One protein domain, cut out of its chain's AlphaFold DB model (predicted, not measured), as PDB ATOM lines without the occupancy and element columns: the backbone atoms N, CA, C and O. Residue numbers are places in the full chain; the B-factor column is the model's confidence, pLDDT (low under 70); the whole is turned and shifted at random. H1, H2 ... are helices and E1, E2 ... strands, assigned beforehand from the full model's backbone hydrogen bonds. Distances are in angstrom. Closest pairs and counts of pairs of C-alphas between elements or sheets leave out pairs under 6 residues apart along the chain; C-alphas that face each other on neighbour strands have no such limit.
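AT A GLANCE: This is residues 25 to 79 of the 100 residues of an uncharacterized protein of Syntrophorhabdus sp. PtaU1.Bin153 (UniProt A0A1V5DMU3). A small two-strand hairpin, E1 and E2, stands at one end of the domain, the short helices H1 and H2 lie near the middle, and H3 and H4 form the other end. The four helices make few contacts with one another and form no bundle. The printed part has 55 residues, with the order E1, E2, H1, H2, H3, H4; the sheet E1 - E2 is antiparallel and the class is mixed, helices and strands. The whole is compact, with a radius of gyration of the C-alphas of 10.7 A and spans of 30 by 22 by 17 A.

IN THESE COORDINATES: E1, residues 25 to 27, begins at C-alpha 25 (42.607, -20.994, 94.414) and is 6.2 A long. E2, residues 32 to 35, is 10.2 A long. H1, residues 36 to 40, measures 6.3 A, and H2, residues 51 to 55, 6.0 A. H3, residues 61 to 68, and H4, residues 71 to 78, each measure 10.3 A; H4 ends at C-alpha 78 (40.559, -20.498, 73.592).

HOW THE PARTS SIT: In the hairpin of E1 and E2, N 25 and O 34 are 2.8 A apart and N 27 and O 32 2.9 A, within hydrogen-bond range. H1 and H2 only just touch, with 3 pairs of C-alphas within 8 A, the closest those of Cys 39 and Val 51 at 6.3 A. H2 and H3 touch only at the corner by their link, the closest C-alphas being those of Trp 55 and Ile 61, 6.1 A apart. H3 and H4 are close but not clearly touching, with the closest C-alphas, those of Leu 65 and Leu 74, 7.7 A apart; they run opposite ways at a steep tilt of 43 degrees. H4 is apart from H1 and H2. In H1, H2, H3 and H4 every O i to N i+4 pair is within hydrogen-bond range.

THE WHOLE: The two C-alphas farthest apart, those of Gly 31 and Glu 71, are 30.2 A apart. The printed part has no cut and no long link; the link from H1 to H2, 10 residues, is short, and the other links are tight. The mean pLDDT of the printed part is 88.6, and no printed residue is under 70.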
ATOM      1  N   ILE A  25      41.531 -20.182  94.982       90.31
ATOM      2  CA  ILE A  25      42.607 -20.994  94.414       90.31
ATOM      3  C   ILE A  25      43.908 -20.196  94.353       90.31
ATOM      4  O   ILE A  25      43.912 -18.992  94.102       90.31
ATOM      5  N   TYR A  26      45.042 -20.870  94.548       92.44
ATOM      6  CA  TYR A  26      46.348 -20.260  94.320       92.44
ATOM      7  C   TYR A  26      46.623 -20.118  92.817       92.44
ATOM      8  O   TYR A  26      46.670 -21.109  92.085       92.44
ATOM      9  N   CYS A  27      46.817 -18.886  92.343       92.75
ATOM     10  CA  CYS A  27      47.124 -18.604  90.947       92.75
ATOM     11  C   CYS A  27      48.637 -18.540  90.728       92.75
ATOM     12  O   CYS A  27      49.283 -17.561  91.102       92.75
ATOM     13  N   GLY A  28      49.201 -19.533  90.034       89.56
ATOM     14  CA  GLY A  28      50.633 -19.561  89.707       89.56
ATOM     15  C   GLY A  28      51.111 -18.404  88.815       89.56
ATOM     16  O   GLY A  28      52.294 -18.089  88.822       89.56
ATOM     17  N   GLN A  29      50.213 -17.743  88.073       86.88
ATOM     18  CA  GLN A  29      50.568 -16.568  87.262       86.88
ATOM     19  C   GLN A  29      50.700 -15.285  88.090       86.88
ATOM     20  O   GLN A  29      51.492 -14.420  87.732       86.88
ATOM     21  N   LEU A  30      49.922 -15.156  89.169       90.31
ATOM     22  CA  LEU A  30      49.917 -13.964  90.024       90.31
ATOM     23  C   LEU A  30      50.729 -14.150  91.309       90.31
ATOM     24  O   LEU A  30      51.073 -13.169  91.958       90.31
ATOM     25  N   GLY A  31      51.010 -15.394  91.701       92.19
ATOM     26  CA  GLY A  31      51.703 -15.707  92.949       92.19
ATOM     27  C   GLY A  31      50.851 -15.488  94.203       92.19
ATOM     28  O   GLY A  31      51.398 -15.403  95.300       92.19
ATOM     29  N   MET A  32      49.526 -15.398  94.064       91.50
ATOM     30  CA  MET A  32      48.593 -15.114  95.159       91.50
ATOM     31  C   MET A  32      47.317 -15.953  95.066       91.50
ATOM     32  O   MET A  32      47.007 -16.530  94.020       91.50
ATOM     33  N   VAL A  33      46.565 -16.004  96.167       91.31
ATOM     34  CA  VAL A  33      45.229 -16.610  96.211       91.31
ATOM     35  C   VAL A  33      44.223 -15.684  95.529       91.31
ATOM     36  O   VAL A  33      44.257 -14.468  95.720       91.31
ATOM     37  N   THR A  34      43.357 -16.257  94.698       92.19
ATOM     38  CA  THR A  34      42.329 -15.541  93.943       92.19
ATOM     39  C   THR A  34      41.056 -16.371  93.808       92.19
ATOM     40  O   THR A  34      41.038 -17.556  94.129       92.19
ATOM     41  N   GLN A  35      40.005 -15.751  93.281       92.06
ATOM     42  CA  GLN A  35      38.667 -16.319  93.166       92.06
ATOM     43  C   GLN A  35      38.283 -16.588  91.718       92.06
ATOM     44  O   GLN A  35      38.789 -15.954  90.788       92.06
ATOM     45  N   LEU A  36      37.300 -17.466  91.521       90.12
ATOM     46  CA  LEU A  36      36.739 -17.723  90.195       90.12
ATOM     47  C   LEU A  36      36.212 -16.441  89.531       90.12
ATOM     48  O   LEU A  36      36.399 -16.261  88.332       90.12
ATOM     49  N   THR A  37      35.607 -15.538  90.310       89.38
ATOM     50  CA  THR A  37      35.113 -14.228  89.849       89.38
ATOM     51  C   THR A  37      36.213 -13.408  89.185       89.38
ATOM     52  O   THR A  37      36.012 -12.891  88.092       89.38
ATOM     53  N   TYR A  38      37.394 -13.365  89.800       90.38
ATOM     54  CA  TYR A  38      38.562 -12.709  89.228       90.38
ATOM     55  C   TYR A  38      39.003 -13.399  87.933       90.38
ATOM     56  O   TYR A  38      39.279 -12.739  86.933       90.38
ATOM     57  N   CYS A  39      39.044 -14.736  87.925       90.31
ATOM     58  CA  CYS A  39      39.457 -15.489  86.745       90.31
ATOM     59  C   CYS A  39      38.546 -15.254  85.537       90.31
ATOM     60  O   CYS A  39      39.055 -15.287  84.421       90.31
ATOM     61  N   VAL A  40      37.243 -15.029  85.733       90.06
ATOM     62  CA  VAL A  40      36.284 -14.810  84.636       90.06
ATOM     63  C   VAL A  40      36.188 -13.354  84.169       90.06
ATOM     64  O   VAL A  40      35.599 -13.122  83.124       90.06
ATOM     65  N   SER A  41      36.767 -12.383  84.884       87.94
ATOM     66  CA  SER A  41      36.617 -10.948  84.579       87.94
ATOM     67  C   SER A  41      37.907 -10.244  84.131       87.94
ATOM     68  O   SER A  41      37.940  -9.018  84.062       87.94
ATOM     69  N   MET A  42      38.994 -10.979  83.891       83.50
ATOM     70  CA  MET A  42      40.341 -10.395  83.824       83.50
ATOM     71  C   MET A  42      40.691  -9.758  82.468       83.50
ATOM     72  O   MET A  42      41.318  -8.702  82.430       83.50
ATOM     73  N   ASN A  43      40.287 -10.371  81.353       79.06
ATOM     74  CA  ASN A  43      40.660  -9.933  80.003       79.06
ATOM     75  C   ASN A  43      39.528  -9.119  79.362       79.06
ATOM     76  O   ASN A  43      38.829  -9.635  78.500       79.06
ATOM     77  N   GLU A  44      39.310  -7.876  79.801       82.50
ATOM     78  CA  GLU A  44      38.192  -7.040  79.305       82.50
ATOM     79  C   GLU A  44      36.826  -7.719  79.521       82.50
ATOM     80  O   GLU A  44      35.942  -7.696  78.669       82.50
ATOM     81  N   GLY A  45      36.670  -8.374  80.676       82.88
ATOM     82  CA  GLY A  45      35.480  -9.160  80.999       82.88
ATOM     83  C   GLY A  45      35.527 -10.610  80.518       82.88
ATOM     84  O   GLY A  45      34.590 -11.340  80.804       82.88
ATOM     85  N   LEU A  46      36.599 -11.051  79.850       87.94
ATOM     86  CA  LEU A  46      36.783 -12.440  79.424       87.94
ATOM     87  C   LEU A  46      37.598 -13.280  80.423       87.94
ATOM     88  O   LEU A  46      38.461 -12.748  81.142       87.94
ATOM     89  N   PRO A  47      37.398 -14.612  80.427       90.94
ATOM     90  CA  PRO A  47      38.118 -15.502  81.315       90.94
ATOM     91  C   PRO A  47      39.614 -15.597  81.007       90.94
ATOM     92  O   PRO A  47      40.080 -15.424  79.877       90.94
ATOM     93  N   CYS A  48      40.395 -15.926  82.035       89.75
ATOM     94  CA  CYS A  48      41.803 -16.239  81.868       89.75
ATOM     95  C   CYS A  48      41.977 -17.562  81.102       89.75
ATOM     96  O   CYS A  48      41.180 -18.493  81.215       89.75
ATOM     97  N   ARG A  49      43.070 -17.679  80.343       86.19
ATOM     98  CA  ARG A  49      43.318 -18.841  79.470       86.19
ATOM     99  C   ARG A  49      43.423 -20.169  80.225       86.19
ATOM    100  O   ARG A  49      43.118 -21.217  79.669       86.19
ATOM    101  N   ASN A  50      43.838 -20.117  81.489       90.06
ATOM    102  CA  ASN A  50      44.034 -21.298  82.329       90.06
ATOM    103  C   ASN A  50      42.796 -21.649  83.167       90.06
ATOM    104  O   ASN A  50      42.852 -22.603  83.938       90.06
ATOM    105  N   VAL A  51      41.688 -20.902  83.039       91.38
ATOM    106  CA  VAL A  51      40.527 -21.040  83.930       91.38
ATOM    107  C   VAL A  51      39.985 -22.471  83.952       91.38
ATOM    108  O   VAL A  51      39.638 -22.961  85.019       91.38
ATOM    109  N   ILE A  52      39.977 -23.164  82.808       91.06
ATOM    110  CA  ILE A  52      39.444 -24.526  82.703       91.06
ATOM    111  C   ILE A  52      40.274 -25.473  83.577       91.06
ATOM    112  O   ILE A  52      39.740 -26.041  84.520       91.06
ATOM    113  N   GLY A  53      41.591 -25.546  83.359       90.12
ATOM    114  CA  GLY A  53      42.469 -26.428  84.140       90.12
ATOM    115  C   GLY A  53      42.590 -26.040  85.619       90.12
ATOM    116  O   GLY A  53      42.775 -26.895  86.479       90.12
ATOM    117  N   CYS A  54      42.456 -24.754  85.958       91.62
ATOM    118  CA  CYS A  54      42.458 -24.320  87.357       91.62
ATOM    119  C   CYS A  54      41.197 -24.777  88.113       91.62
ATOM    120  O   CYS A  54      41.273 -25.114  89.299       91.62
ATOM    121  N   TRP A  55      40.040 -24.781  87.447       91.81
ATOM    122  CA  TRP A  55      38.737 -24.906  88.102       91.81
ATOM    123  C   TRP A  55      37.988 -26.212  87.820       91.81
ATOM    124  O   TRP A  55      37.075 -26.525  88.579       91.81
ATOM    125  N   GLU A  56      38.387 -27.007  86.823       91.50
ATOM    126  CA  GLU A  56      37.717 -28.266  86.442       91.50
ATOM    127  C   GLU A  56      37.575 -29.273  87.593       91.50
ATOM    128  O   GLU A  56      36.577 -29.979  87.678       91.50
ATOM    129  N   ALA A  57      38.537 -29.306  88.522       88.69
ATOM    130  CA  ALA A  57      38.507 -30.206  89.676       88.69
ATOM    131  C   ALA A  57      37.589 -29.727  90.817       88.69
ATOM    132  O   ALA A  57      37.359 -30.465  91.773       88.69
ATOM    133  N   ARG A  58      37.115 -28.476  90.765       87.69
ATOM    134  CA  ARG A  58      36.332 -27.830  91.835       87.69
ATOM    135  C   ARG A  58      34.894 -27.554  91.414       87.69
ATOM    136  O   ARG A  58      34.000 -27.608  92.250       87.69
ATOM    137  N   VAL A  59      34.678 -27.238  90.139       89.38
ATOM    138  CA  VAL A  59      33.374 -26.877  89.578       89.38
ATOM    139  C   VAL A  59      33.252 -27.365  88.144       89.38
ATOM    140  O   VAL A  59      34.250 -27.514  87.441       89.38
ATOM    141  N   ASP A  60      32.012 -27.504  87.672       91.62
ATOM    142  CA  ASP A  60      31.737 -27.645  86.242       91.62
ATOM    143  C   ASP A  60      31.977 -26.305  85.526       91.62
ATOM    144  O   ASP A  60      31.067 -25.529  85.209       91.62
ATOM    145  N   ILE A  61      33.260 -26.006  85.328       91.44
ATOM    146  CA  ILE A  61      33.720 -24.777  84.695       91.44
ATOM    147  C   ILE A  61      33.240 -24.692  83.243       91.44
ATOM    148  O   ILE A  61      32.963 -23.601  82.757       91.44
ATOM    149  N   MET A  62      33.064 -25.828  82.564       90.06
ATOM    150  CA  MET A  62      32.594 -25.864  81.181       90.06
ATOM    151  C   MET A  62      31.137 -25.417  81.075       90.06
ATOM    152  O   MET A  62      30.819 -24.574  80.233       90.06
ATOM    153  N   ALA A  63      30.255 -25.924  81.941       91.44
ATOM    154  CA  ALA A  63      28.875 -25.451  82.006       91.44
ATOM    155  C   ALA A  63      28.806 -23.972  82.415       91.44
ATOM    156  O   ALA A  63      28.025 -23.209  81.844       91.44
ATOM    157  N   LEU A  64      29.654 -23.546  83.359       91.25
ATOM    158  CA  LEU A  64      29.716 -22.156  83.811       91.25
ATOM    159  C   LEU A  64      30.142 -21.193  82.698       91.25
ATOM    160  O   LEU A  64      29.558 -20.120  82.563       91.25
ATOM    161  N   LEU A  65      31.138 -21.565  81.901       91.19
ATOM    162  CA  LEU A  65      31.603 -20.753  80.784       91.19
ATOM    163  C   LEU A  65      30.544 -20.662  79.682       91.19
ATOM    164  O   LEU A  65      30.262 -19.566  79.213       91.19
ATOM    165  N   LYS A  66      29.889 -21.780  79.341       90.44
ATOM    166  CA  LYS A  66      28.823 -21.816  78.324       90.44
ATOM    167  C   LYS A  66      27.587 -20.990  78.687       90.44
ATOM    168  O   LYS A  66      26.898 -20.523  77.791       90.44
ATOM    169  N   ARG A  67      27.273 -20.834  79.979       92.31
ATOM    170  CA  ARG A  67      26.158 -19.972  80.422       92.31
ATOM    171  C   ARG A  67      26.538 -18.494  80.510       92.31
ATOM    172  O   ARG A  67      25.655 -17.650  80.433       92.31
ATOM    173  N   ALA A  68      27.811 -18.197  80.778       89.38
ATOM    174  CA  ALA A  68      28.272 -16.847  81.090       89.38
ATOM    175  C   ALA A  68      28.789 -16.095  79.858       89.38
ATOM    176  O   ALA A  68      28.736 -14.872  79.842       89.38
ATOM    177  N   PHE A  69      29.272 -16.822  78.851       90.25
ATOM    178  CA  PHE A  69      29.908 -16.268  77.663       90.25
ATOM    179  C   PHE A  69      29.271 -16.822  76.394       90.25
ATOM    180  O   PHE A  69      28.804 -17.962  76.351       90.25
ATOM    181  N   THR A  70      29.297 -16.011  75.345       90.38
ATOM    182  CA  THR A  70      28.928 -16.421  73.989       90.38
ATOM    183  C   THR A  70      29.997 -17.325  73.372       90.38
ATOM    184  O   THR A  70      31.166 -17.317  73.771       90.38
ATOM    185  N   GLU A  71      29.616 -18.109  72.364       86.00
ATOM    186  CA  GLU A  71      30.549 -18.991  71.652       86.00
ATOM    187  C   GLU A  71      31.686 -18.188  70.996       86.00
ATOM    188  O   GLU A  71      32.837 -18.620  70.986       86.00
ATOM    189  N   GLU A  72      31.402 -16.981  70.502       84.94
ATOM    190  CA  GLU A  72      32.385 -16.066  69.923       84.94
ATOM    191  C   GLU A  72      33.413 -15.590  70.957       84.94
ATOM    192  O   GLU A  72      34.607 -15.521  70.658       84.94
ATOM    193  N   GLU A  73      32.977 -15.276  72.175       86.69
ATOM    194  CA  GLU A  73      33.850 -14.877  73.284       86.69
ATOM    195  C   GLU A  73      34.727 -16.039  73.752       86.69
ATOM    196  O   GLU A  73      35.942 -15.882  73.906       86.69
ATOM    197  N   LEU A  74      34.144 -17.231  73.897       86.88
ATOM    198  CA  LEU A  74      34.888 -18.442  74.237       86.88
ATOM    199  C   LEU A  74      35.899 -18.790  73.143       86.88
ATOM    200  O   LEU A  74      37.059 -19.091  73.440       86.88
ATOM    201  N   ARG A  75      35.519 -18.655  71.871       84.19
ATOM    202  CA  ARG A  75      36.451 -18.780  70.747       84.19
ATOM    203  C   ARG A  75      37.577 -17.762  70.851       84.19
ATOM    204  O   ARG A  75      38.734 -18.164  70.750       84.19
ATOM    205  N   LYS A  76      37.312 -16.482  71.112       82.69
ATOM    206  CA  LYS A  76      38.389 -15.487  71.299       82.69
ATOM    207  C   LYS A  76      39.361 -15.877  72.420       82.69
ATOM    208  O   LYS A  76      40.563 -15.670  72.269       82.69
ATOM    209  N   CYS A  77      38.868 -16.485  73.498       81.06
ATOM    210  CA  CYS A  77      39.690 -16.908  74.634       81.06
ATOM    211  C   CYS A  77      40.547 -18.149  74.347       81.06
ATOM    212  O   CYS A  77      41.713 -18.203  74.750       81.06
ATOM    213  N   PHE A  78      39.976 -19.154  73.673       81.69
ATOM    214  CA  PHE A  78      40.559 -20.498  73.592       81.69
ATOM    215  C   PHE A  78      41.008 -20.923  72.185       81.69
ATOM    216  O   PHE A  78      41.846 -21.813  72.073       81.69
ATOM    217  N   SER A  79      40.501 -20.298  71.116       72.19
ATOM    218  CA  SER A  79      40.764 -20.715  69.723       72.19
ATOM    219  C   SER A  79      41.927 -19.987  69.036       72.19
ATOM    220  O   SER A  79      42.338 -20.377  67.945       72.19
TER     221      SER A  79